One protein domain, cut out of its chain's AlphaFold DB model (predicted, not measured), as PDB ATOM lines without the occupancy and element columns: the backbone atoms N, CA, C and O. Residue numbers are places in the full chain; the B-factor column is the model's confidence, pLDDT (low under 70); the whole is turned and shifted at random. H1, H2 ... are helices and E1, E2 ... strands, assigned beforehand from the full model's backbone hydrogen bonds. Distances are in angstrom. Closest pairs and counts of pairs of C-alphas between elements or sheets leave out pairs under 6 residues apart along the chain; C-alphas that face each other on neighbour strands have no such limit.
ATOM      1  N   ARG A   5     148.842 132.253 212.139       94.94
ATOM      2  CA  ARG A   5     150.185 131.676 212.016       94.94
ATOM      3  C   ARG A   5     150.509 130.826 213.238       94.94
ATOM      4  O   ARG A   5     150.347 131.264 214.371       94.94
ATOM      5  N   ASN A   6     150.977 129.601 213.007       96.38
ATOM      6  CA  ASN A   6     151.408 128.718 214.093       96.38
ATOM      7  C   ASN A   6     152.548 129.373 214.875       96.38
ATOM      8  O   ASN A   6     153.473 129.922 214.270       96.38
ATOM      9  N   ILE A   7     152.500 129.262 216.198       96.19
ATOM     10  CA  ILE A   7     153.572 129.774 217.051       96.19
ATOM     11  C   ILE A   7     154.793 128.833 217.055       96.19
ATOM     12  O   ILE A   7     154.647 127.637 216.762       96.19
ATOM     13  N   PRO A   8     155.998 129.333 217.389       96.38
ATOM     14  CA  PRO A   8     157.205 128.517 217.486       96.38
ATOM     15  C   PRO A   8     157.066 127.352 218.473       96.38
ATOM     16  O   PRO A   8     156.402 127.453 219.501       96.38
ATOM     17  N   LYS A   9     157.762 126.241 218.199       95.06
ATOM     18  CA  LYS A   9     157.673 124.997 218.990       95.06
ATOM     19  C   LYS A   9     157.935 125.202 220.488       95.06
ATOM     20  O   LYS A   9     157.224 124.631 221.306       95.06
ATOM     21  N   LYS A  10     158.947 126.003 220.844       95.94
ATOM     22  CA  LYS A  10     159.307 126.277 222.248       95.94
ATOM     23  C   LYS A  10     158.141 126.922 223.000       95.94
ATOM     24  O   LYS A  10     157.777 126.459 224.074       95.94
ATOM     25  N   GLU A  11     157.549 127.939 222.395       96.00
ATOM     26  CA  GLU A  11     156.416 128.670 222.953       96.00
ATOM     27  C   GLU A  11     155.156 127.796 223.018       96.00
ATOM     28  O   GLU A  11     154.472 127.741 224.032       96.00
ATOM     29  N   ASN A  12     154.909 127.004 221.971       96.00
ATOM     30  CA  ASN A  12     153.821 126.030 221.939       96.00
ATOM     31  C   ASN A  12     153.902 125.017 223.088       96.00
ATOM     32  O   ASN A  12     152.882 124.700 223.692       96.00
ATOM     33  N   ASN A  13     155.105 124.550 223.427       94.81
ATOM     34  CA  ASN A  13     155.306 123.653 224.563       94.81
ATOM     35  C   ASN A  13     154.998 124.340 225.905       94.81
ATOM     36  O   ASN A  13     154.433 123.703 226.791       94.81
ATOM     37  N   GLN A  14     155.348 125.621 226.058       95.06
ATOM     38  CA  GLN A  14     155.046 126.394 227.269       95.06
ATOM     39  C   GLN A  14     153.534 126.579 227.436       95.06
ATOM     40  O   GLN A  14     152.985 126.232 228.482       95.06
ATOM     41  N   LEU A  15     152.857 127.019 226.373       95.50
ATOM     42  CA  LEU A  15     151.401 127.164 226.333       95.50
ATOM     43  C   LEU A  15     150.682 125.834 226.561       95.50
ATOM     44  O   LEU A  15     149.764 125.764 227.370       95.50
ATOM     45  N   SER A  16     151.149 124.758 225.924       94.56
ATOM     46  CA  SER A  16     150.583 123.416 226.103       94.56
ATOM     47  C   SER A  16     150.698 122.926 227.540       94.56
ATOM     48  O   SER A  16     149.816 122.213 228.002       94.56
ATOM     49  N   LYS A  17     151.769 123.293 228.255       93.12
ATOM     50  CA  LYS A  17     151.918 122.964 229.674       93.12
ATOM     51  C   LYS A  17     150.941 123.776 230.528       93.12
ATOM     52  O   LYS A  17     150.248 123.183 231.352       93.12
ATOM     53  N   LYS A  18     150.867 125.098 230.312       93.06
ATOM     54  CA  LYS A  18     149.990 126.007 231.075       93.06
ATOM     55  C   LYS A  18     148.511 125.644 230.910       93.06
ATOM     56  O   LYS A  18     147.804 125.535 231.900       93.06
ATOM     57  N   PHE A  19     148.086 125.369 229.680       95.31
ATOM     58  CA  PHE A  19     146.700 125.042 229.334       95.31
ATOM     59  C   PHE A  19     146.460 123.540 229.142       95.31
ATOM     60  O   PHE A  19     145.543 123.132 228.433       95.31
ATOM     61  N   SER A  20     147.286 122.690 229.757       93.56
ATOM     62  CA  SER A  20     147.163 121.230 229.627       93.56
ATOM     63  C   SER A  20     145.803 120.700 230.089       93.56
ATOM     64  O   SER A  20     145.337 119.690 229.562       93.56
ATOM     65  N   PHE A  21     145.130 121.418 230.991       92.81
ATOM     66  CA  PHE A  21     143.778 121.105 231.441       92.81
ATOM     67  C   PHE A  21     142.732 121.111 230.314       92.81
ATOM     68  O   PHE A  21     141.746 120.391 230.413       92.81
ATOM     69  N   SER A  35     139.486 126.730 237.762       95.88
ATOM     70  CA  SER A  35     138.137 127.062 238.207       95.88
ATOM     71  C   SER A  35     137.303 127.684 237.082       95.88
ATOM     72  O   SER A  35     137.851 128.156 236.078       95.88
ATOM     73  N   TRP A  36     135.977 127.668 237.228       95.25
ATOM     74  CA  TRP A  36     135.023 128.311 236.315       95.25
ATOM     75  C   TRP A  36     134.291 129.475 236.978       95.25
ATOM     76  O   TRP A  36     133.981 129.446 238.166       95.25
ATOM     77  N   ALA A  37     133.979 130.481 236.171       96.69
ATOM     78  CA  ALA A  37     133.006 131.523 236.476       96.69
ATOM     79  C   ALA A  37     132.406 132.041 235.158       96.69
ATOM     80  O   ALA A  37     132.787 131.595 234.069       96.69
ATOM     81  N   ALA A  38     131.437 132.945 235.254       97.38
ATOM     82  CA  ALA A  38     130.814 133.586 234.104       97.38
ATOM     83  C   ALA A  38     130.873 135.106 234.222       97.38
ATOM     84  O   ALA A  38     130.840 135.632 235.327       97.38
ATOM     85  N   ILE A  39     130.950 135.793 233.086       98.00
ATOM     86  CA  ILE A  39     130.703 137.226 232.939       98.00
ATOM     87  C   ILE A  39     129.412 137.389 232.143       98.00
ATOM     88  O   ILE A  39     129.253 136.770 231.092       98.00
ATOM     89  N   THR A  40     128.496 138.219 232.627       97.62
ATOM     90  CA  THR A  40     127.209 138.465 231.969       97.62
ATOM     91  C   THR A  40     126.707 139.882 232.249       97.62
ATOM     92  O   THR A  40     127.294 140.633 233.026       97.62
ATOM     93  N   ILE A  41     125.631 140.272 231.575       97.12
ATOM     94  CA  ILE A  41     124.964 141.565 231.761       97.12
ATOM     95  C   ILE A  41     123.975 141.525 232.930       97.12
ATOM     96  O   ILE A  41     123.656 142.570 233.492       97.12
ATOM     97  N   PHE A  42     123.500 140.338 233.300       95.81
ATOM     98  CA  PHE A  42     122.534 140.162 234.379       95.81
ATOM     99  C   PHE A  42     123.247 139.930 235.712       95.81
ATOM    100  O   PHE A  42     124.235 139.207 235.787       95.81
ATOM    101  N   ASP A  43     122.739 140.524 236.784       94.25
ATOM    102  CA  ASP A  43     123.296 140.418 238.139       94.25
ATOM    103  C   ASP A  43     122.966 139.091 238.843       94.25
ATOM    104  O   ASP A  43     123.356 138.861 239.988       94.25
ATOM    105  N   HIS A  44     122.252 138.199 238.163       93.31
ATOM    106  CA  HIS A  44     121.888 136.870 238.627       93.31
ATOM    107  C   HIS A  44     121.642 135.944 237.434       93.31
ATOM    108  O   HIS A  44     121.510 136.384 236.287       93.31
ATOM    109  N   TRP A  45     121.542 134.644 237.703       93.69
ATOM    110  CA  TRP A  45     121.127 133.696 236.681       93.69
ATOM    111  C   TRP A  45     119.619 133.762 236.476       93.69
ATOM    112  O   TRP A  45     118.854 133.533 237.407       93.69
ATOM    113  N   LEU A  46     119.182 134.000 235.239       90.50
ATOM    114  CA  LEU A  46     117.760 134.190 234.922       90.50
ATOM    115  C   LEU A  46     116.868 133.005 235.326       90.50
ATOM    116  O   LEU A  46     115.699 133.202 235.633       90.50
ATOM    117  N   TYR A  47     117.406 131.783 235.369       87.81
ATOM    118  CA  TYR A  47     116.654 130.607 235.817       87.81
ATOM    119  C   TYR A  47     116.521 130.500 237.343       87.81
ATOM    120  O   TYR A  47     115.619 129.813 237.809       87.81
ATOM    121  N   GLU A  48     117.390 131.141 238.136       87.06
ATOM    122  CA  GLU A  48     117.302 131.097 239.609       87.06
ATOM    123  C   GLU A  48     116.058 131.831 240.119       87.06
ATOM    124  O   GLU A  48     115.522 131.508 241.178       87.06
ATOM    125  N   THR A  49     115.611 132.828 239.365       86.06
ATOM    126  CA  THR A  49     114.529 133.752 239.719       86.06
ATOM    127  C   THR A  49     113.367 133.694 238.730       86.06
ATOM    128  O   THR A  49     112.503 134.566 238.773       86.06
ATOM    129  N   ASP A  50     113.364 132.715 237.817       83.25
ATOM    130  CA  ASP A  50     112.403 132.595 236.709       83.25
ATOM    131  C   ASP A  50     112.200 133.921 235.942       83.25
ATOM    132  O   ASP A  50     111.104 134.311 235.550       83.25
ATOM    133  N   SER A  51     113.293 134.669 235.769       88.56
ATOM    134  CA  SER A  51     113.306 136.038 235.241       88.56
ATOM    135  C   SER A  51     113.635 136.095 233.748       88.56
ATOM    136  O   SER A  51     114.141 137.100 233.252       88.56
ATOM    137  N   PHE A  52     113.328 135.034 232.996       91.56
ATOM    138  CA  PHE A  52     113.458 135.047 231.533       91.56
ATOM    139  C   PHE A  52     112.554 136.092 230.868       91.56
ATOM    140  O   PHE A  52     112.908 136.607 229.805       91.56
ATOM    141  N   SER A  53     111.475 136.500 231.543       91.88
ATOM    142  CA  SER A  53     110.636 137.629 231.128       91.88
ATOM    143  C   SER A  53     111.431 138.918 230.908       91.88
ATOM    144  O   SER A  53     111.078 139.693 230.029       91.88
ATOM    145  N   ILE A  54     112.560 139.124 231.603       92.56
ATOM    146  CA  ILE A  54     113.453 140.275 231.368       92.56
ATOM    147  C   ILE A  54     113.903 140.335 229.903       92.56
ATOM    148  O   ILE A  54     114.037 141.420 229.341       92.56
ATOM    149  N   ILE A  55     114.153 139.183 229.278       92.94
ATOM    150  CA  ILE A  55     114.568 139.103 227.875       92.94
ATOM    151  C   ILE A  55     113.360 139.198 226.948       92.94
ATOM    152  O   ILE A  55     113.445 139.870 225.916       92.94
ATOM    153  N   ASP A  56     112.254 138.547 227.294       92.56
ATOM    154  CA  ASP A  56     111.043 138.552 226.468       92.56
ATOM    155  C   ASP A  56     110.439 139.960 226.365       92.56
ATOM    156  O   ASP A  56     110.102 140.407 225.267       92.56
ATOM    157  N   ASP A  57     110.423 140.696 227.478       96.12
ATOM    158  CA  ASP A  57     109.886 142.054 227.586       96.12
ATOM    159  C   ASP A  57     110.878 143.132 227.110       96.12
ATOM    160  O   ASP A  57     110.503 144.293 226.917       96.12
ATOM    161  N   ALA A  58     112.153 142.781 226.908       96.44
ATOM    162  CA  ALA A  58     113.163 143.735 226.472       96.44
ATOM    163  C   ALA A  58     112.962 144.174 225.017       96.44
ATOM    164  O   ALA A  58     112.839 143.372 224.083       96.44
ATOM    165  N   THR A  59     113.039 145.490 224.831       97.50
ATOM    166  CA  THR A  59     113.044 146.150 223.524       97.50
ATOM    167  C   THR A  59     114.252 145.730 222.685       97.50
ATOM    168  O   THR A  59     115.291 145.305 223.202       97.50
ATOM    169  N   ASN A  60     114.147 145.898 221.366       97.50
ATOM    170  CA  ASN A  60     115.273 145.649 220.465       97.50
ATOM    171  C   ASN A  60     116.459 146.562 220.795       97.50
ATOM    172  O   ASN A  60     117.605 146.128 220.733       97.50
ATOM    173  N   GLU A  61     116.194 147.803 221.201       98.12
ATOM    174  CA  GLU A  61     117.208 148.770 221.612       98.12
ATOM    175  C   GLU A  61     117.988 148.291 222.845       98.12
ATOM    176  O   GLU A  61     119.214 148.394 222.866       98.12
ATOM    177  N   GLN A  62     117.311 147.708 223.842       97.62
ATOM    178  CA  GLN A  62     117.976 147.116 225.011       97.62
ATOM    179  C   GLN A  62     118.848 145.922 224.619       97.62
ATOM    180  O   GLN A  62     120.008 145.858 225.019       97.62
ATOM    181  N   LYS A  63     118.326 145.016 223.785       97.31
ATOM    182  CA  LYS A  63     119.070 143.843 223.298       97.31
ATOM    183  C   LYS A  63     120.299 144.243 222.474       97.31
ATOM    184  O   LYS A  63     121.355 143.631 222.611       97.31
ATOM    185  N   LEU A  64     120.189 145.297 221.663       97.56
ATOM    186  CA  LEU A  64     121.310 145.866 220.910       97.56
ATOM    187  C   LEU A  64     122.359 146.507 221.824       97.56
ATOM    188  O   LEU A  64     123.555 146.348 221.588       97.56
ATOM    189  N   GLU A  65     121.940 147.216 222.871       97.94
ATOM    190  CA  GLU A  65     122.868 147.779 223.857       97.94
ATOM    191  C   GLU A  65     123.598 146.676 224.635       97.94
ATOM    192  O   GLU A  65     124.804 146.768 224.874       97.94
ATOM    193  N   TRP A  66     122.893 145.601 224.979       97.81
ATOM    194  CA  TRP A  66     123.473 144.422 225.607       97.81
ATOM    195  C   TRP A  66     124.518 143.745 224.715       97.81
ATOM    196  O   TRP A  66     125.650 143.508 225.142       97.81
ATOM    197  N   ASP A  67     124.175 143.529 223.448       97.69
ATOM    198  CA  ASP A  67     125.081 142.965 222.449       97.69
ATOM    199  C   ASP A  67     126.340 143.821 222.285       97.69
ATOM    200  O   ASP A  67     127.475 143.347 222.415       97.69
ATOM    201  N   LYS A  68     126.141 145.131 222.120       97.88
ATOM    202  CA  LYS A  68     127.226 146.104 222.020       97.88
ATOM    203  C   LYS A  68     128.140 146.063 223.240       97.88
ATOM    204  O   LYS A  68     129.356 146.179 223.078       97.88
ATOM    205  N   ARG A  69     127.598 145.903 224.449       98.31
ATOM    206  CA  ARG A  69     128.383 145.852 225.690       98.31
ATOM    207  C   ARG A  69     129.289 144.624 225.745       98.31
ATOM    208  O   ARG A  69     130.482 144.786 226.001       98.31
ATOM    209  N   ILE A  70     128.768 143.434 225.443       98.12
ATOM    210  CA  ILE A  70     129.570 142.198 225.403       98.12
ATOM    211  C   ILE A  70     130.640 142.263 224.318       98.12
ATOM    212  O   ILE A  70     131.810 141.980 224.583       98.12
ATOM    213  N   LYS A  71     130.283 142.714 223.114       97.94
ATOM    214  CA  LYS A  71     131.244 142.869 222.015       97.94
ATOM    215  C   LYS A  71     132.320 143.902 222.341       97.94
ATOM    216  O   LYS A  71     133.502 143.663 222.116       97.94
ATOM    217  N   THR A  72     131.948 145.018 222.962       98.31
ATOM    218  CA  THR A  72     132.923 146.022 223.416       98.31
ATOM    219  C   THR A  72     133.856 145.451 224.485       98.31
ATOM    220  O   THR A  72     135.059 145.698 224.423       98.31
ATOM    221  N   PHE A  73     133.334 144.666 225.433       98.62
ATOM    222  CA  PHE A  73     134.145 143.966 226.429       98.62
ATOM    223  C   PHE A  73     135.153 143.013 225.772       98.62
ATOM    224  O   PHE A  73     136.344 143.111 226.056       98.62
ATOM    225  N   LEU A  74     134.715 142.157 224.843       98.38
ATOM    226  CA  LEU A  74     135.587 141.223 224.121       98.38
ATOM    227  C   LEU A  74     136.665 141.941 223.301       98.38
ATOM    228  O   LEU A  74     137.833 141.545 223.329       98.38
ATOM    229  N   SER A  75     136.295 143.018 222.604       98.00
ATOM    230  CA  SER A  75     137.245 143.827 221.843       98.00
ATOM    231  C   SER A  75     138.294 144.463 222.756       98.00
ATOM    232  O   SER A  75     139.484 144.326 222.495       98.00
ATOM    233  N   LYS A  76     137.876 145.094 223.862       98.19
ATOM    234  CA  LYS A  76     138.798 145.712 224.829       98.19
ATOM    235  C   LYS A  76     139.653 144.692 225.580       98.19
ATOM    236  O   LYS A  76     140.791 144.987 225.931       98.19
ATOM    237  N   LEU A  77     139.142 143.484 225.813       98.25
ATOM    238  CA  LEU A  77     139.928 142.398 226.393       98.25
ATOM    239  C   LEU A  77     141.094 142.018 225.469       98.25
ATOM    240  O   LEU A  77     142.200 141.773 225.944       98.25
ATOM    241  N   CYS A  78     140.873 142.050 224.154       97.44
ATOM    242  CA  CYS A  78     141.930 141.842 223.169       97.44
ATOM    243  C   CYS A  78     142.967 142.979 223.128       97.44
ATOM    244  O   CYS A  78     144.107 142.732 222.740       97.44
ATOM    245  N   ASP A  79     142.595 144.196 223.540       96.44
ATOM    246  CA  ASP A  79     143.540 145.309 223.702       96.44
ATOM    247  C   ASP A  79     144.416 145.136 224.959       96.44
ATOM    248  O   ASP A  79     145.558 145.598 224.989       96.44
ATOM    249  N   ILE A  80     143.903 144.461 225.999       96.81
ATOM    250  CA  ILE A  80     144.675 144.103 227.204       96.81
ATOM    251  C   ILE A  80     145.714 143.031 226.874       96.81
ATOM    252  O   ILE A  80     146.867 143.131 227.297       96.81
ATOM    253  N   GLU A  81     145.295 141.994 226.155       96.38
ATOM    254  CA  GLU A  81     146.157 140.903 225.723       96.38
ATOM    255  C   GLU A  81     145.630 140.305 224.414       96.38
ATOM    256  O   GLU A  81     144.473 139.903 224.326       96.38
ATOM    257  N   GLU A  82     146.493 140.170 223.404       95.94
ATOM    258  CA  GLU A  82     146.111 139.490 222.166       95.94
ATOM    259  C   GLU A  82     145.854 137.991 222.417       95.94
ATOM    260  O   GLU A  82     146.773 137.267 222.825       95.94
ATOM    261  N   PRO A  83     144.654 137.467 222.107       96.56
ATOM    262  CA  PRO A  83     144.351 136.072 222.363       96.56
ATOM    263  C   PRO A  83     145.095 135.139 221.409       96.56
ATOM    264  O   PRO A  83     145.297 135.402 220.217       96.56
ATOM    265  N   ILE A  84     145.434 133.963 221.926       97.19
ATOM    266  CA  ILE A  84     146.055 132.886 221.169       97.19
ATOM    267  C   ILE A  84     144.996 131.832 220.878       97.19
ATOM    268  O   ILE A  84     144.430 131.209 221.774       97.19
ATOM    269  N   ARG A  85     144.768 131.564 219.595       97.12
ATOM    270  CA  ARG A  85     143.882 130.481 219.182       97.12
ATOM    271  C   ARG A  85     144.568 129.138 219.384       97.12
ATOM    272  O   ARG A  85     145.716 128.967 218.965       97.12
ATOM    273  N   TYR A  86     143.840 128.157 219.899       97.56
ATOM    274  CA  TYR A  86     144.283 126.771 219.937       97.56
ATOM    275  C   TYR A  86     143.379 125.859 219.110       97.56
ATOM    276  O   TYR A  86     142.274 126.196 218.690       97.56
ATOM    277  N   LYS A  87     143.895 124.667 218.831       95.94
ATOM    278  CA  LYS A  87     143.119 123.546 218.314       95.94
ATOM    279  C   LYS A  87     143.687 122.243 218.838       95.94
ATOM    280  O   LYS A  87     144.885 122.132 219.109       95.94
ATOM    281  N   TYR A  88     142.836 121.236 218.888       95.19
ATOM    282  CA  TYR A  88     143.247 119.878 219.187       95.19
ATOM    283  C   TYR A  88     143.811 119.208 217.934       95.19
ATOM    284  O   TYR A  88     143.204 119.247 216.864       95.19
ATOM    285  N   VAL A  89     144.981 118.587 218.054       94.25
ATOM    286  CA  VAL A  89     145.595 117.786 216.986       94.25
ATOM    287  C   VAL A  89     146.001 116.417 217.520       94.25
ATOM    288  O   VAL A  89     146.313 116.275 218.699       94.25
ATOM    289  N   GLY A  90     146.041 115.413 216.646       92.56
ATOM    290  CA  GLY A  90     146.228 114.016 217.048       92.56
ATOM    291  C   GLY A  90     144.898 113.315 217.340       92.56
ATOM    292  O   GLY A  90     143.831 113.892 217.151       92.56
ATOM    293  N   ARG A  91     144.959 112.045 217.752       87.12
ATOM    294  CA  ARG A  91     143.787 111.208 218.056       87.12
ATOM    295  C   ARG A  91     143.963 110.529 219.412       87.12
ATOM    296  O   ARG A  91     145.090 110.176 219.766       87.12
ATOM    297  N   SER A  92     142.850 110.325 220.116       83.75
ATOM    298  CA  SER A  92     142.775 109.568 221.374       83.75
ATOM    299  C   SER A  92     143.852 110.014 222.376       83.75
ATOM    300  O   SER A  92     143.970 111.201 222.664       83.75
ATOM    301  N   THR A  93     144.698 109.097 222.845       83.25
ATOM    302  CA  THR A  93     145.762 109.347 223.830       83.25
ATOM    303  C   THR A  93     146.916 110.216 223.320       83.25
ATOM    304  O   THR A  93     147.739 110.666 224.108       83.25
ATOM    305  N   LYS A  94     146.995 110.484 222.009       89.19
ATOM    306  CA  LYS A  94     148.015 111.358 221.398       89.19
ATOM    307  C   LYS A  94     147.487 112.767 221.108       89.19
ATOM    308  O   LYS A  94     148.123 113.511 220.353       89.19
ATOM    309  N   LYS A  95     146.306 113.118 221.633       92.38
ATOM    310  CA  LYS A  95     145.715 114.453 221.494       92.38
ATOM    311  C   LYS A  95     146.619 115.479 222.183       92.38
ATOM    312  O   LYS A  95     147.051 115.283 223.312       92.38
ATOM    313  N   ARG A  96     146.925 116.568 221.484       94.00
ATOM    314  CA  ARG A  96     147.723 117.691 221.993       94.00
ATOM    315  C   ARG A  96     147.162 119.012 221.493       94.00
ATOM    316  O   ARG A  96     146.445 119.045 220.489       94.00
ATOM    317  N   LEU A  97     147.533 120.096 222.157       96.88
ATOM    318  CA  LEU A  97     147.179 121.445 221.741       96.88
ATOM    319  C   LEU A  97     148.157 121.941 220.671       96.88
ATOM    320  O   LEU A  97     149.356 121.670 220.714       96.88
ATOM    321  N   GLN A  98     147.635 122.650 219.677       96.94
ATOM    322  CA  GLN A  98     148.428 123.438 218.744       96.94
ATOM    323  C   GLN A  98     147.907 124.867 218.739       96.94
ATOM    324  O   GLN A  98     146.767 125.112 218.358       96.94
ATOM    325  N   PHE A  99     148.786 125.793 219.095       97.94
ATOM    326  CA  PHE A  99     148.489 127.211 219.185       97.94
ATOM    327  C   PHE A  99     148.916 127.985 217.933       97.94
ATOM    328  O   PHE A  99     149.877 127.627 217.233       97.94
ATOM    329  N   SER A 100     148.208 129.075 217.670       96.88
ATOM    330  CA  SER A 100     148.458 129.995 216.568       96.88
ATOM    331  C   SER A 100     148.040 131.415 216.935       96.88
ATOM    332  O   SER A 100     146.996 131.603 217.550       96.88
ATOM    333  N   ARG A 101     148.825 132.401 216.500       95.38
ATOM    334  CA  ARG A 101     148.492 133.824 216.623       95.38
ATOM    335  C   ARG A 101     147.704 134.308 215.423       95.38
ATOM    336  O   ARG A 101     147.884 133.789 214.315       95.38
ATOM    337  N   TYR A 102     146.867 135.309 215.645       93.25
ATOM    338  CA  TYR A 102     146.249 136.064 214.568       93.25
ATOM    339  C   TYR A 102     147.320 136.846 213.787       93.25
ATOM    340  O   TYR A 102     148.336 137.244 214.350       93.25
ATOM    341  N   VAL A 103     147.154 136.982 212.470       89.50
ATOM    342  CA  VAL A 103     148.160 137.636 211.606       89.50
ATOM    343  C   VAL A 103     147.945 139.149 211.520       89.50
ATOM    344  O   VAL A 103     148.919 139.888 211.437       89.50
ATOM    345  N   GLU A 104     146.694 139.611 211.554       85.94
ATOM    346  CA  GLU A 104     146.327 141.034 211.500       85.94
ATOM    347  C   GLU A 104     145.943 141.529 212.901       85.94
ATOM    348  O   GLU A 104     144.765 141.749 213.172       85.94
ATOM    349  N   SER A 105     146.907 141.648 213.818       78.75
ATOM    350  CA  SER A 105     146.632 141.939 215.239       78.75
ATOM    351  C   SER A 105     145.679 143.118 215.472       78.75
ATOM    352  O   SER A 105     144.796 143.017 216.317       78.75
ATOM    353  N   SER A 106     145.747 144.170 214.652       81.62
ATOM    354  CA  SER A 106     144.863 145.345 214.733       81.62
ATOM    355  C   SER A 106     143.363 145.065 214.563       81.62
ATOM    356  O   SER A 106     142.558 145.950 214.827       81.62
ATOM    357  N   LYS A 107     142.968 143.865 214.119       90.06
ATOM    358  CA  LYS A 107     141.561 143.459 213.948       90.06
ATOM    359  C   LYS A 107     141.163 142.270 214.819       90.06
ATOM    360  O   LYS A 107     140.098 141.689 214.612       90.06
ATOM    361  N   VAL A 108     142.018 141.841 215.748       94.62
ATOM    362  CA  VAL A 108     141.726 140.648 216.553       94.62
ATOM    363  C   VAL A 108     140.529 140.876 217.484       94.62
ATOM    364  O   VAL A 108     139.713 139.971 217.623       94.62
ATOM    365  N   GLY A 109     140.360 142.091 218.020       95.88
ATOM    366  CA  GLY A 109     139.205 142.459 218.847       95.88
ATOM    367  C   GLY A 109     137.876 142.363 218.097       95.88
ATOM    368  O   GLY A 109     136.950 141.708 218.573       95.88
ATOM    369  N   GLU A 110     137.805 142.919 216.883       95.38
ATOM    370  CA  GLU A 110     136.640 142.781 215.994       95.38
ATOM    371  C   GLU A 110     136.364 141.305 215.681       95.38
ATOM    372  O   GLU A 110     135.237 140.830 215.801       95.38
ATOM    373  N   TYR A 111     137.412 140.548 215.337       94.75
ATOM    374  CA  TYR A 111     137.286 139.124 215.046       94.75
ATOM    375  C   TYR A 111     136.704 138.334 216.226       94.75
ATOM    376  O   TYR A 111     135.784 137.548 216.022       94.75
ATOM    377  N   VAL A 112     137.219 138.531 217.445       96.00
ATOM    378  CA  VAL A 112     136.744 137.820 218.643       96.00
ATOM    379  C   VAL A 112     135.334 138.250 219.032       96.00
ATOM    380  O   VAL A 112     134.534 137.400 219.408       96.00
ATOM    381  N   SER A 113     135.009 139.534 218.887       96.56
ATOM    382  CA  SER A 113     133.663 140.049 219.161       96.56
ATOM    383  C   SER A 113     132.619 139.412 218.246       96.56
ATOM    384  O   SER A 113     131.563 139.013 218.716       96.56
ATOM    385  N   ASN A 114     132.940 139.241 216.961       95.50
ATOM    386  CA  ASN A 114     132.039 138.597 216.003       95.50
ATOM    387  C   ASN A 114     131.906 137.083 216.244       95.50
ATOM    388  O   ASN A 114     130.863 136.511 215.960       95.50
ATOM    389  N   LEU A 115     132.929 136.423 216.810       95.75
ATOM    390  CA  LEU A 115     132.807 135.008 217.187       95.75
ATOM    391  C   LEU A 115     131.719 134.771 218.242       95.75
ATOM    392  O   LEU A 115     131.215 133.653 218.309       95.75
ATOM    393  N   PHE A 116     131.378 135.780 219.049       96.81
ATOM    394  CA  PHE A 116     130.321 135.674 220.054       96.81
ATOM    395  C   PHE A 116     128.966 135.298 219.439       96.81
ATOM    396  O   PHE A 116     128.236 134.508 220.027       96.81
ATOM    397  N   ASP A 117     128.681 135.791 218.231       93.94
ATOM    398  CA  ASP A 117     127.428 135.506 217.521       93.94
ATOM    399  C   ASP A 117     127.417 134.115 216.866       93.94
ATOM    400  O   ASP A 117     126.358 133.544 216.609       93.94
ATOM    401  N   ASP A 118     128.600 133.578 216.560       93.44
ATOM    402  CA  ASP A 118     128.752 132.462 215.624       93.44
ATOM    403  C   ASP A 118     129.074 131.124 216.305       93.44
ATOM    404  O   ASP A 118     128.786 130.056 215.752       93.44
ATOM    405  N   VAL A 119     129.765 131.141 217.453       95.31
ATOM    406  CA  VAL A 119     130.319 129.921 218.059       95.31
ATOM    407  C   VAL A 119     130.295 129.942 219.583       95.31
ATOM    408  O   VAL A 119     130.751 130.885 220.210       95.31
ATOM    409  N   TYR A 120     129.926 128.819 220.201       94.75
ATOM    410  CA  TYR A 120     130.094 128.647 221.650       94.75
ATOM    411  C   TYR A 120     131.554 128.396 222.062       94.75
ATOM    412  O   TYR A 120     132.012 128.852 223.105       94.75
ATOM    413  N   TYR A 121     132.327 127.686 221.231       95.50
ATOM    414  CA  TYR A 121     133.728 127.349 221.514       95.50
ATOM    415  C   TYR A 121     134.677 128.113 220.581       95.50
ATOM    416  O   TYR A 121     135.109 127.561 219.557       95.50
ATOM    417  N   PRO A 122     135.066 129.358 220.918       95.75
ATOM    418  CA  PRO A 122     136.009 130.127 220.105       95.75
ATOM    419  C   PRO A 122     137.408 129.485 220.069       95.75
ATOM    420  O   PRO A 122     138.160 129.684 219.111       95.75
ATOM    421  N   ASN A 123     137.737 128.651 221.067       96.88
ATOM    422  CA  ASN A 123     139.048 128.026 221.265       96.88
ATOM    423  C   ASN A 123     140.177 129.067 221.304       96.88
ATOM    424  O   ASN A 123     141.157 128.986 220.550       96.88
ATOM    425  N   ILE A 124     140.011 130.068 222.166       96.56
ATOM    426  CA  ILE A 124     140.972 131.146 222.385       96.56
ATOM    427  C   ILE A 124     141.377 131.182 223.850       96.56
ATOM    428  O   ILE A 124     140.544 131.007 224.734       96.56
ATOM    429  N   VAL A 125     142.661 131.436 224.082       97.50
ATOM    430  CA  VAL A 125     143.203 131.653 225.418       97.50
ATOM    431  C   VAL A 125     143.914 132.993 225.502       97.50
ATOM    432  O   VAL A 125     144.575 133.412 224.549       97.50
ATOM    433  N   PHE A 126     143.825 133.617 226.665       97.25
ATOM    434  CA  PHE A 126     144.637 134.754 227.074       97.25
ATOM    435  C   PHE A 126     145.731 134.192 227.979       97.25
ATOM    436  O   PHE A 126     145.460 133.686 229.069       97.25
ATOM    437  N   TYR A 127     146.953 134.129 227.456       95.12
ATOM    438  CA  TYR A 127     148.074 133.462 228.098       95.12
ATOM    439  C   TYR A 127     148.444 134.102 229.427       95.12
ATOM    440  O   TYR A 127     148.554 133.362 230.402       95.12
ATOM    441  N   ASP A 128     148.641 135.414 229.484       94.31
ATOM    442  CA  ASP A 128     149.055 136.113 230.700       94.31
ATOM    443  C   ASP A 128     147.914 136.157 231.714       94.31
ATOM    444  O   ASP A 128     148.144 135.807 232.873       94.31
ATOM    445  N   LEU A 129     146.681 136.424 231.268       95.94
ATOM    446  CA  LEU A 129     145.485 136.329 232.120       95.94
ATOM    447  C   LEU A 129     145.192 134.892 232.587       95.94
ATOM    448  O   LEU A 129     144.479 134.682 233.564       95.94
ATOM    449  N   GLY A 130     145.730 133.883 231.894       94.44
ATOM    450  CA  GLY A 130     145.499 132.472 232.202       94.44
ATOM    451  C   GLY A 130     144.059 132.019 231.950       94.44
ATOM    452  O   GLY A 130     143.596 131.102 232.627       94.44
ATOM    453  N   VAL A 131     143.376 132.655 230.994       97.12
ATOM    454  CA  VAL A 131     141.939 132.497 230.746       97.12
ATOM    455  C   VAL A 131     141.659 131.742 229.446       97.12
ATOM    456  O   VAL A 131     142.281 132.023 228.426       97.12
ATOM    457  N   ASP A 132     140.700 130.817 229.475       97.56
ATOM    458  CA  ASP A 132     140.052 130.201 228.302       97.56
ATOM    459  C   ASP A 132     138.583 130.632 228.246       97.56
ATOM    460  O   ASP A 132     137.925 130.634 229.286       97.56
ATOM    461  N   LEU A 133     138.073 130.999 227.066       97.44
ATOM    462  CA  LEU A 133     136.701 131.503 226.911       97.44
ATOM    463  C   LEU A 133     135.746 130.471 226.303       97.44
ATOM    464  O   LEU A 133     136.070 129.784 225.331       97.44
ATOM    465  N   PHE A 134     134.522 130.469 226.826       96.44
ATOM    466  CA  PHE A 134     133.363 129.759 226.298       96.44
ATOM    467  C   PHE A 134     132.179 130.726 226.217       96.44
ATOM    468  O   PHE A 134     131.798 131.340 227.211       96.44
ATOM    469  N   PHE A 135     131.611 130.891 225.031       96.75
ATOM    470  CA  PHE A 135     130.458 131.761 224.814       96.75
ATOM    471  C   PHE A 135     129.167 130.981 225.031       96.75
ATOM    472  O   PHE A 135     129.120 129.776 224.785       96.75
ATOM    473  N   GLN A 136     128.128 131.670 225.494       94.19
ATOM    474  CA  GLN A 136     126.797 131.121 225.709       94.19
ATOM    475  C   GLN A 136     125.732 132.179 225.390       94.19
ATOM    476  O   GLN A 136     126.010 133.379 225.325       94.19
ATOM    477  N   ASP A 137     124.502 131.712 225.203       91.88
ATOM    478  CA  ASP A 137     123.319 132.548 225.028       91.88
ATOM    479  C   ASP A 137     123.119 133.559 226.165       91.88
ATOM    480  O   ASP A 137     123.709 133.471 227.247       91.88
ATOM    481  N   HIS A 138     122.210 134.506 225.924       93.06
ATOM    482  CA  HIS A 138     121.802 135.519 226.900       93.06
ATOM    483  C   HIS A 138     122.991 136.364 227.387       93.06
ATOM    484  O   HIS A 138     123.131 136.631 228.581       93.06
ATOM    485  N   TRP A 139     123.857 136.778 226.453       96.81
ATOM    486  CA  TRP A 139     124.981 137.686 226.713       96.81
ATOM    487  C   TRP A 139     125.947 137.182 227.794       96.81
ATOM    488  O   TRP A 139     126.453 137.965 228.598       96.81
ATOM    489  N   THR A 140     126.199 135.871 227.817       96.88
ATOM    490  CA  THR A 140     127.015 135.222 228.847       96.88
ATOM    491  C   THR A 140     128.313 134.667 228.266       96.88
ATOM    492  O   THR A 140     128.331 133.973 227.250       96.88
ATOM    493  N   ILE A 141     129.426 134.948 228.940       97.81
ATOM    494  CA  ILE A 141     130.747 134.395 228.640       97.81
ATOM    495  C   ILE A 141     131.214 133.619 229.865       97.81
ATOM    496  O   ILE A 141     131.552 134.208 230.889       97.81
ATOM    497  N   HIS A 142     131.290 132.300 229.761       97.31
ATOM    498  CA  HIS A 142     132.031 131.511 230.734       97.31
ATOM    499  C   HIS A 142     133.525 131.621 230.477       97.31
ATOM    500  O   HIS A 142     133.990 131.745 229.339       97.31
ATOM    501  N   PHE A 143     134.288 131.517 231.553       97.38
ATOM    502  CA  PHE A 143     135.730 131.503 231.465       97.38
ATOM    503  C   PHE A 143     136.335 130.518 232.456       97.38
ATOM    504  O   PHE A 143     135.885 130.378 233.597       97.38
ATOM    505  N   LYS A 144     137.382 129.830 232.001       96.56
ATOM    506  CA  LYS A 144     138.232 128.993 232.848       96.56
ATOM    507  C   LYS A 144     139.425 129.820 233.282       96.56
ATOM    508  O   LYS A 144     140.057 130.436 232.429       96.56
ATOM    509  N   TYR A 145     139.764 129.796 234.561       95.88
ATOM    510  CA  TYR A 145     140.918 130.508 235.104       95.88
ATOM    511  C   TYR A 145     141.620 129.654 236.153       95.88
ATOM    512  O   TYR A 145     141.002 128.801 236.776       95.88
ATOM    513  N   LYS A 146     142.922 129.856 236.357       92.50
ATOM    514  CA  LYS A 146     143.670 129.125 237.398       92.50
ATOM    515  C   LYS A 146     143.842 129.933 238.685       92.50
ATOM    516  O   LYS A 146     143.910 129.357 239.763       92.50
ATOM    517  N   LYS A 147     143.983 131.251 238.554       93.62
ATOM    518  CA  LYS A 147     144.222 132.188 239.653       93.62
ATOM    519  C   LYS A 147     143.451 133.467 239.385       93.62
ATOM    520  O   LYS A 147     143.627 134.070 238.327       93.62
ATOM    521  N   GLN A 148     142.605 133.873 240.322       95.38
ATOM    522  CA  GLN A 148     141.833 135.108 240.207       95.38
ATOM    523  C   GLN A 148     142.727 136.354 240.103       95.38
ATOM    524  O   GLN A 148     142.358 137.319 239.436       95.38
ATOM    525  N   GLU A 149     143.936 136.313 240.671       96.62
ATOM    526  CA  GLU A 149     144.913 137.402 240.604       96.62
ATOM    527  C   GLU A 149     145.353 137.688 239.161       96.62
ATOM    528  O   GLU A 149     145.438 138.849 238.759       96.62
ATOM    529  N   ASP A 150     145.561 136.636 238.361       96.06
ATOM    530  CA  ASP A 150     145.957 136.760 236.951       96.06
ATOM    531  C   ASP A 150     144.836 137.426 236.122       96.06
ATOM    532  O   ASP A 150     145.093 138.120 235.139       96.06
ATOM    533  N   CYS A 151     143.582 137.289 236.564       97.25
ATOM    534  CA  CYS A 151     142.393 137.821 235.902       97.25
ATOM    535  C   CYS A 151     142.054 139.270 236.292       97.25
ATOM    536  O   CYS A 151     141.099 139.832 235.756       97.25
ATOM    537  N   HIS A 152     142.815 139.906 237.192       97.44
ATOM    538  CA  HIS A 152     142.457 141.213 237.756       97.44
ATOM    539  C   HIS A 152     142.159 142.281 236.688       97.44
ATOM    540  O   HIS A 152     141.152 142.977 236.778       97.44
ATOM    541  N   LYS A 153     142.975 142.372 235.628       98.00
ATOM    542  CA  LYS A 153     142.744 143.334 234.531       98.00
ATOM    543  C   LYS A 153     141.427 143.082 233.789       98.00
ATOM    544  O   LYS A 153     140.740 144.036 233.436       98.00
ATOM    545  N   MET A 154     141.075 141.814 233.569       98.50
ATOM    546  CA  MET A 154     139.803 141.432 232.950       98.50
ATOM    547  C   MET A 154     138.625 141.817 233.846       98.50
ATOM    548  O   MET A 154     137.634 142.350 233.352       98.50
ATOM    549  N   PHE A 155     138.743 141.603 235.158       98.50
ATOM    550  CA  PHE A 155     137.705 141.986 236.113       98.50
ATOM    551  C   PHE A 155     137.523 143.498 236.181       98.50
ATOM    552  O   PHE A 155     136.395 143.966 236.078       98.50
ATOM    553  N   THR A 156     138.604 144.274 236.257       98.31
ATOM    554  CA  THR A 156     138.528 145.741 236.210       98.31
ATOM    555  C   THR A 156     137.811 146.221 234.949       98.31
ATOM    556  O   THR A 156     136.889 147.031 235.047       98.31
ATOM    557  N   LEU A 157     138.143 145.653 233.784       98.50
ATOM    558  CA  LEU A 157     137.455 145.956 232.529       98.50
ATOM    559  C   LEU A 157     135.962 145.590 232.578       98.50
ATOM    560  O   LEU A 157     135.122 146.403 232.197       98.50
ATOM    561  N   ALA A 158     135.609 144.394 233.055       98.31
ATOM    562  CA  ALA A 158     134.208 143.988 233.206       98.31
ATOM    563  C   ALA A 158     133.441 144.973 234.108       98.31
ATOM    564  O   ALA A 158     132.314 145.369 233.810       98.31
ATOM    565  N   ALA A 159     134.104 145.451 235.159       97.62
ATOM    566  CA  ALA A 159     133.538 146.362 236.135       97.62
ATOM    567  C   ALA A 159     133.324 147.762 235.527       97.62
ATOM    568  O   ALA A 159     132.318 148.415 235.799       97.62
ATOM    569  N   GLU A 160     134.246 148.251 234.694       97.38
ATOM    570  CA  GLU A 160     134.078 149.486 233.908       97.38
ATOM    571  C   GLU A 160     132.905 149.409 232.926       97.38
ATOM    572  O   GLU A 160     132.276 150.427 232.641       97.38
ATOM    573  N   MET A 161     132.606 148.212 232.418       96.94
ATOM    574  CA  MET A 161     131.527 147.977 231.459       96.94
ATOM    575  C   MET A 161     130.177 147.662 232.127       96.94
ATOM    576  O   MET A 161     129.213 147.410 231.410       96.94
ATOM    577  N   ASN A 162     130.074 147.706 233.463       96.31
ATOM    578  CA  ASN A 162     128.875 147.310 234.222       96.31
ATOM    579  C   ASN A 162     128.393 145.899 233.842       96.31
ATOM    580  O   ASN A 162     127.234 145.702 233.464       96.31
ATOM    581  N   LEU A 163     129.328 144.951 233.867       97.94
ATOM    582  CA  LEU A 163     129.065 143.521 233.772       97.94
ATOM    583  C   LEU A 163     129.160 142.887 235.160       97.94
ATOM    584  O   LEU A 163     129.788 143.442 236.062       97.94
ATOM    585  N   PHE A 164     128.582 141.704 235.296       98.06
ATOM    586  CA  PHE A 164     128.572 140.931 236.528       98.06
ATOM    587  C   PHE A 164     129.375 139.652 236.362       98.06
ATOM    588  O   PHE A 164     129.418 139.075 235.275       98.06
ATOM    589  N   VAL A 165     130.006 139.213 237.447       97.62
ATOM    590  CA  VAL A 165     130.673 137.920 237.543       97.62
ATOM    591  C   VAL A 165     129.774 136.995 238.348       97.62
ATOM    592  O   VAL A 165     129.401 137.343 239.462       97.62
ATOM    593  N   LEU A 166     129.438 135.828 237.804       96.00
ATOM    594  CA  LEU A 166     128.533 134.860 238.428       96.00
ATOM    595  C   LEU A 166     129.201 133.487 238.631       96.00
ATOM    596  O   LEU A 166     130.117 133.127 237.877       96.00
ATOM    597  N   PRO A 167     128.738 132.694 239.620       94.81
ATOM    598  CA  PRO A 167     129.149 131.299 239.786       94.81
ATOM    599  C   PRO A 167     128.769 130.471 238.556       94.81
ATOM    600  O   PRO A 167     127.659 130.591 238.050       94.81
ATOM    601  N   ALA A 168     129.654 129.597 238.081       91.50
ATOM    602  CA  ALA A 168     129.379 128.755 236.916       91.50
ATOM    603  C   ALA A 168     128.875 127.361 237.325       91.50
ATOM    604  O   ALA A 168     129.652 126.410 237.403       91.50
ATOM    605  N   TYR A 169     127.565 127.225 237.545       86.44
ATOM    606  CA  TYR A 169     126.990 125.985 238.088       86.44
ATOM    607  C   TYR A 169     127.035 124.769 237.152       86.44
ATOM    608  O   TYR A 169     126.955 123.619 237.569       86.44
ATOM    609  N   CYS A 170     127.243 124.997 235.856       81.25
ATOM    610  CA  CYS A 170     127.499 123.933 234.884       81.25
ATOM    611  C   CYS A 170     128.797 123.141 235.158       81.25
ATOM    612  O   CYS A 170     129.023 122.106 234.530       81.25
ATOM    613  N   ALA A 171     129.641 123.607 236.084       84.00
ATOM    614  CA  ALA A 171     130.812 122.902 236.584       84.00
ATOM    615  C   ALA A 171     130.984 123.140 238.098       84.00
ATOM    616  O   ALA A 171     132.019 123.645 238.529       84.00
ATOM    617  N   ASP A 172     129.969 122.791 238.897       86.00
ATOM    618  CA  ASP A 172     129.923 123.035 240.351       86.00
ATOM    619  C   ASP A 172     131.187 122.611 241.113       86.00
ATOM    620  O   ASP A 172     131.677 123.355 241.958       86.00
ATOM    621  N   HIS A 173     131.776 121.457 240.787       89.94
ATOM    622  CA  HIS A 173     133.003 120.969 241.437       89.94
ATOM    623  C   HIS A 173     134.270 121.757 241.067       89.94
ATOM    624  O   HIS A 173     135.329 121.521 241.640       89.94
ATOM    625  N   LEU A 174     134.180 122.668 240.097       91.62
ATOM    626  CA  LEU A 174     135.247 123.582 239.670       91.62
ATOM    627  C   LEU A 174     134.881 125.041 239.975       91.62
ATOM    628  O   LEU A 174     135.593 125.968 239.582       91.62
ATOM    629  N   ASN A 175     133.759 125.271 240.648       90.75
ATOM    630  CA  ASN A 175     133.223 126.590 240.909       90.75
ATOM    631  C   ASN A 175     133.714 127.120 242.266       90.75
ATOM    632  O   ASN A 175     133.054 126.984 243.292       90.75
ATOM    633  N   GLN A 176     134.867 127.786 242.262       93.75
ATOM    634  CA  GLN A 176     135.458 128.412 243.453       93.75
ATOM    635  C   GLN A 176     134.955 129.851 243.675       93.75
ATOM    636  O   GLN A 176     135.710 130.755 244.042       93.75
ATOM    637  N   TYR A 177     133.661 130.091 243.436       94.38
ATOM    638  CA  TYR A 177     133.101 131.444 243.427       94.38
ATOM    639  C   TYR A 177     133.206 132.172 244.772       94.38
ATOM    640  O   TYR A 177     133.361 133.384 244.776       94.38
ATOM    641  N   SER A 178     133.185 131.471 245.909       94.12
ATOM    642  CA  SER A 178     133.389 132.097 247.227       94.12
ATOM    643  C   SER A 178     134.798 132.681 247.397       94.12
ATOM    644  O   SER A 178     134.970 133.736 248.007       94.12
ATOM    645  N   VAL A 179     135.810 132.017 246.832       95.62
ATOM    646  CA  VAL A 179     137.194 132.507 246.803       95.62
ATOM    647  C   VAL A 179     137.302 133.695 245.850       95.62
ATOM    648  O   VAL A 179     137.872 134.727 246.208       95.62
ATOM    649  N   LEU A 180     136.700 133.578 244.662       96.44
ATOM    650  CA  LEU A 180     136.680 134.650 243.670       96.44
ATOM    651  C   LEU A 180     135.958 135.902 244.184       96.44
ATOM    652  O   LEU A 180     136.497 136.997 244.072       96.44
ATOM    653  N   SER A 181     134.771 135.764 244.770       96.31
ATOM    654  CA  SER A 181     133.985 136.894 245.272       96.31
ATOM    655  C   SER A 181     134.701 137.617 246.407       96.31
ATOM    656  O   SER A 181     134.764 138.846 246.410       96.31
ATOM    657  N   LYS A 182     135.345 136.871 247.316       96.94
ATOM    658  CA  LYS A 182     136.218 137.446 248.345       96.94
ATOM    659  C   LYS A 182     137.356 138.261 247.726       96.94
ATOM    660  O   LYS A 182     137.572 139.395 248.142       96.94
ATOM    661  N   PHE A 183     138.046 137.717 246.724       97.38
ATOM    662  CA  PHE A 183     139.102 138.444 246.021       97.38
ATOM    663  C   PHE A 183     138.574 139.718 245.348       97.38
ATOM    664  O   PHE A 183     139.167 140.782 245.505       97.38
ATOM    665  N   LEU A 184     137.444 139.645 244.638       97.50
ATOM    666  CA  LEU A 184     136.833 140.814 244.000       97.50
ATOM    667  C   LEU A 184     136.498 141.903 245.029       97.50
ATOM    668  O   LEU A 184     136.764 143.078 244.772       97.50
ATOM    669  N   ASN A 185     136.019 141.515 246.212       96.06
ATOM    670  CA  ASN A 185     135.775 142.453 247.303       96.06
ATOM    671  C   ASN A 185     137.060 143.116 247.812       96.06
ATOM    672  O   ASN A 185     137.127 144.339 247.926       96.06
ATOM    673  N   GLU A 186     138.113 142.330 248.050       97.19
ATOM    674  CA  GLU A 186     139.427 142.835 248.479       97.19
ATOM    675  C   GLU A 186     140.057 143.794 247.452       97.19
ATOM    676  O   GLU A 186     140.809 144.696 247.824       97.19
ATOM    677  N   GLN A 187     139.721 143.643 246.168       97.62
ATOM    678  CA  GLN A 187     140.163 144.524 245.084       97.62
ATOM    679  C   GLN A 187     139.244 145.737 244.840       97.62
ATOM    680  O   GLN A 187     139.465 146.479 243.884       97.62
ATOM    681  N   ASN A 188     138.234 145.975 245.687       96.31
ATOM    682  CA  ASN A 188     137.217 147.024 245.512       96.31
ATOM    683  C   ASN A 188     136.404 146.892 244.207       96.31
ATOM    684  O   ASN A 188     135.960 147.884 243.627       96.31
ATOM    685  N   LEU A 189     136.185 145.658 243.748       96.44
ATOM    686  CA  LEU A 189     135.407 145.329 242.552       96.44
ATOM    687  C   LEU A 189     134.006 144.794 242.898       96.44
ATOM    688  O   LEU A 189     133.412 144.077 242.100       96.44
ATOM    689  N   ASN A 190     133.447 145.188 244.050       93.50
ATOM    690  CA  ASN A 190     132.133 144.741 244.548       93.50
ATOM    691  C   ASN A 190     131.002 144.910 243.515       93.50
ATOM    692  O   ASN A 190     130.060 144.133 243.501       93.50
ATOM    693  N   LYS A 191     131.104 145.905 242.621       93.94
ATOM    694  CA  LYS A 191     130.112 146.163 241.559       93.94
ATOM    695  C   LYS A 191     129.992 145.051 240.510       93.94
ATOM    696  O   LYS A 191     129.066 145.089 239.712       93.94
ATOM    697  N   LEU A 192     130.946 144.120 240.474       94.62
ATOM    698  CA  LEU A 192     130.862 142.905 239.661       94.62
ATOM    699  C   LEU A 192     129.981 141.839 240.303       94.62
ATOM    700  O   LEU A 192     129.560 140.911 239.621       94.62
ATOM    701  N   LEU A 193     129.773 141.913 241.612       93.00
ATOM    702  CA  LEU A 193     128.971 140.945 242.332       93.00
ATOM    703  C   LEU A 193     127.505 141.363 242.282       93.00
ATOM    704  O   LEU A 193     127.176 142.534 242.077       93.00
TER     705      LEU A 193
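Overview. This is residues 5 to 21 and 35 to 193 of the 197 residues of an uncharacterized protein of Vibrio campbellii (UniProt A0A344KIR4). A strongly twisted sheet of seven antiparallel strands runs through the domain, and three helices, H3 with H4 and H5 on either side of it, pack together beside its inner strands. H1 lies over the E3 end of the sheet, H6 and H7 lie by E1 and E7, and residues 56 to 62 stick out. The printed part has 176 residues, with seven named helices and seven named strands in the order H1 E1 H2 H3 E2 E3 H4 E4 E5 E6 H5 E7 H6 H7; the class is mixed. It is compact, with a radius of gyration of the C-alphas of 16.7 A and spans of 50 by 34 by 32 A.

Along the chain. The sheet has the order E3 E2 E4 E5 E6 E1 E7: E3 is residues 96 to 102, 19.9 A long, E2 84 to 89, E4 124 to 126, E5 131 to 136, E6 140 to 145, E1 35 to 40, 17.0 A, and E7 164 to 167. H3, residues 60 to 80, is 30.2 A long and H4, 105 to 118, is 20.2 A. H1 is 9 to 18, from C-alpha 9 at (157.673, 124.997, 218.990), H2 53 to 56, H5 152 to 160, H6 169 to 174, and H7 177 to 186, to C-alpha 186 at (139.427, 142.835, 248.479).

Arrangement. E4, E5 and E6 form a meander, each strand the antiparallel neighbour of the one before; N 126 and O 131 are 2.8 A apart, N 134 and O 142 2.9 A. E2 and E3 are a hairpin, with N 87 and O 98 at 2.9 A. E3, H4, E4 and E6, H5, E7 are split strand-helix-strand units, with another strand between their two strands, and right-handed crossovers. H3 touches H4 with residues 70 to 79 alone, Ser 75 and Gly 109 having the closest C-alphas, 3.8 A, at a steep tilt of 39 degrees, opposite ways. H3 touches H5 with residues 73 to 80 alone, closest C-alphas Leu 77 and Met 154, 6.6 A. H1 and H6 are on the same face, two layers; H7 stands up from the sheet. Every O i to N i+4 pair is within hydrogen-bond range in H1, H3, H5 and H7; H4 has 5 of 10, H6 0 of 2, with 2 of 3 O i to N i+3 pairs, and H2 is too short.

Size, cuts and confidence. The C-alphas of Lys 10 and Asp 57 are the two farthest apart, 52.2 A. Residues 22 to 34 are not printed, and C-alphas 21 and 35 are 10.6 A apart across the cut. The link E1 to H2 is long. No printed residue is under 70 in pLDDT.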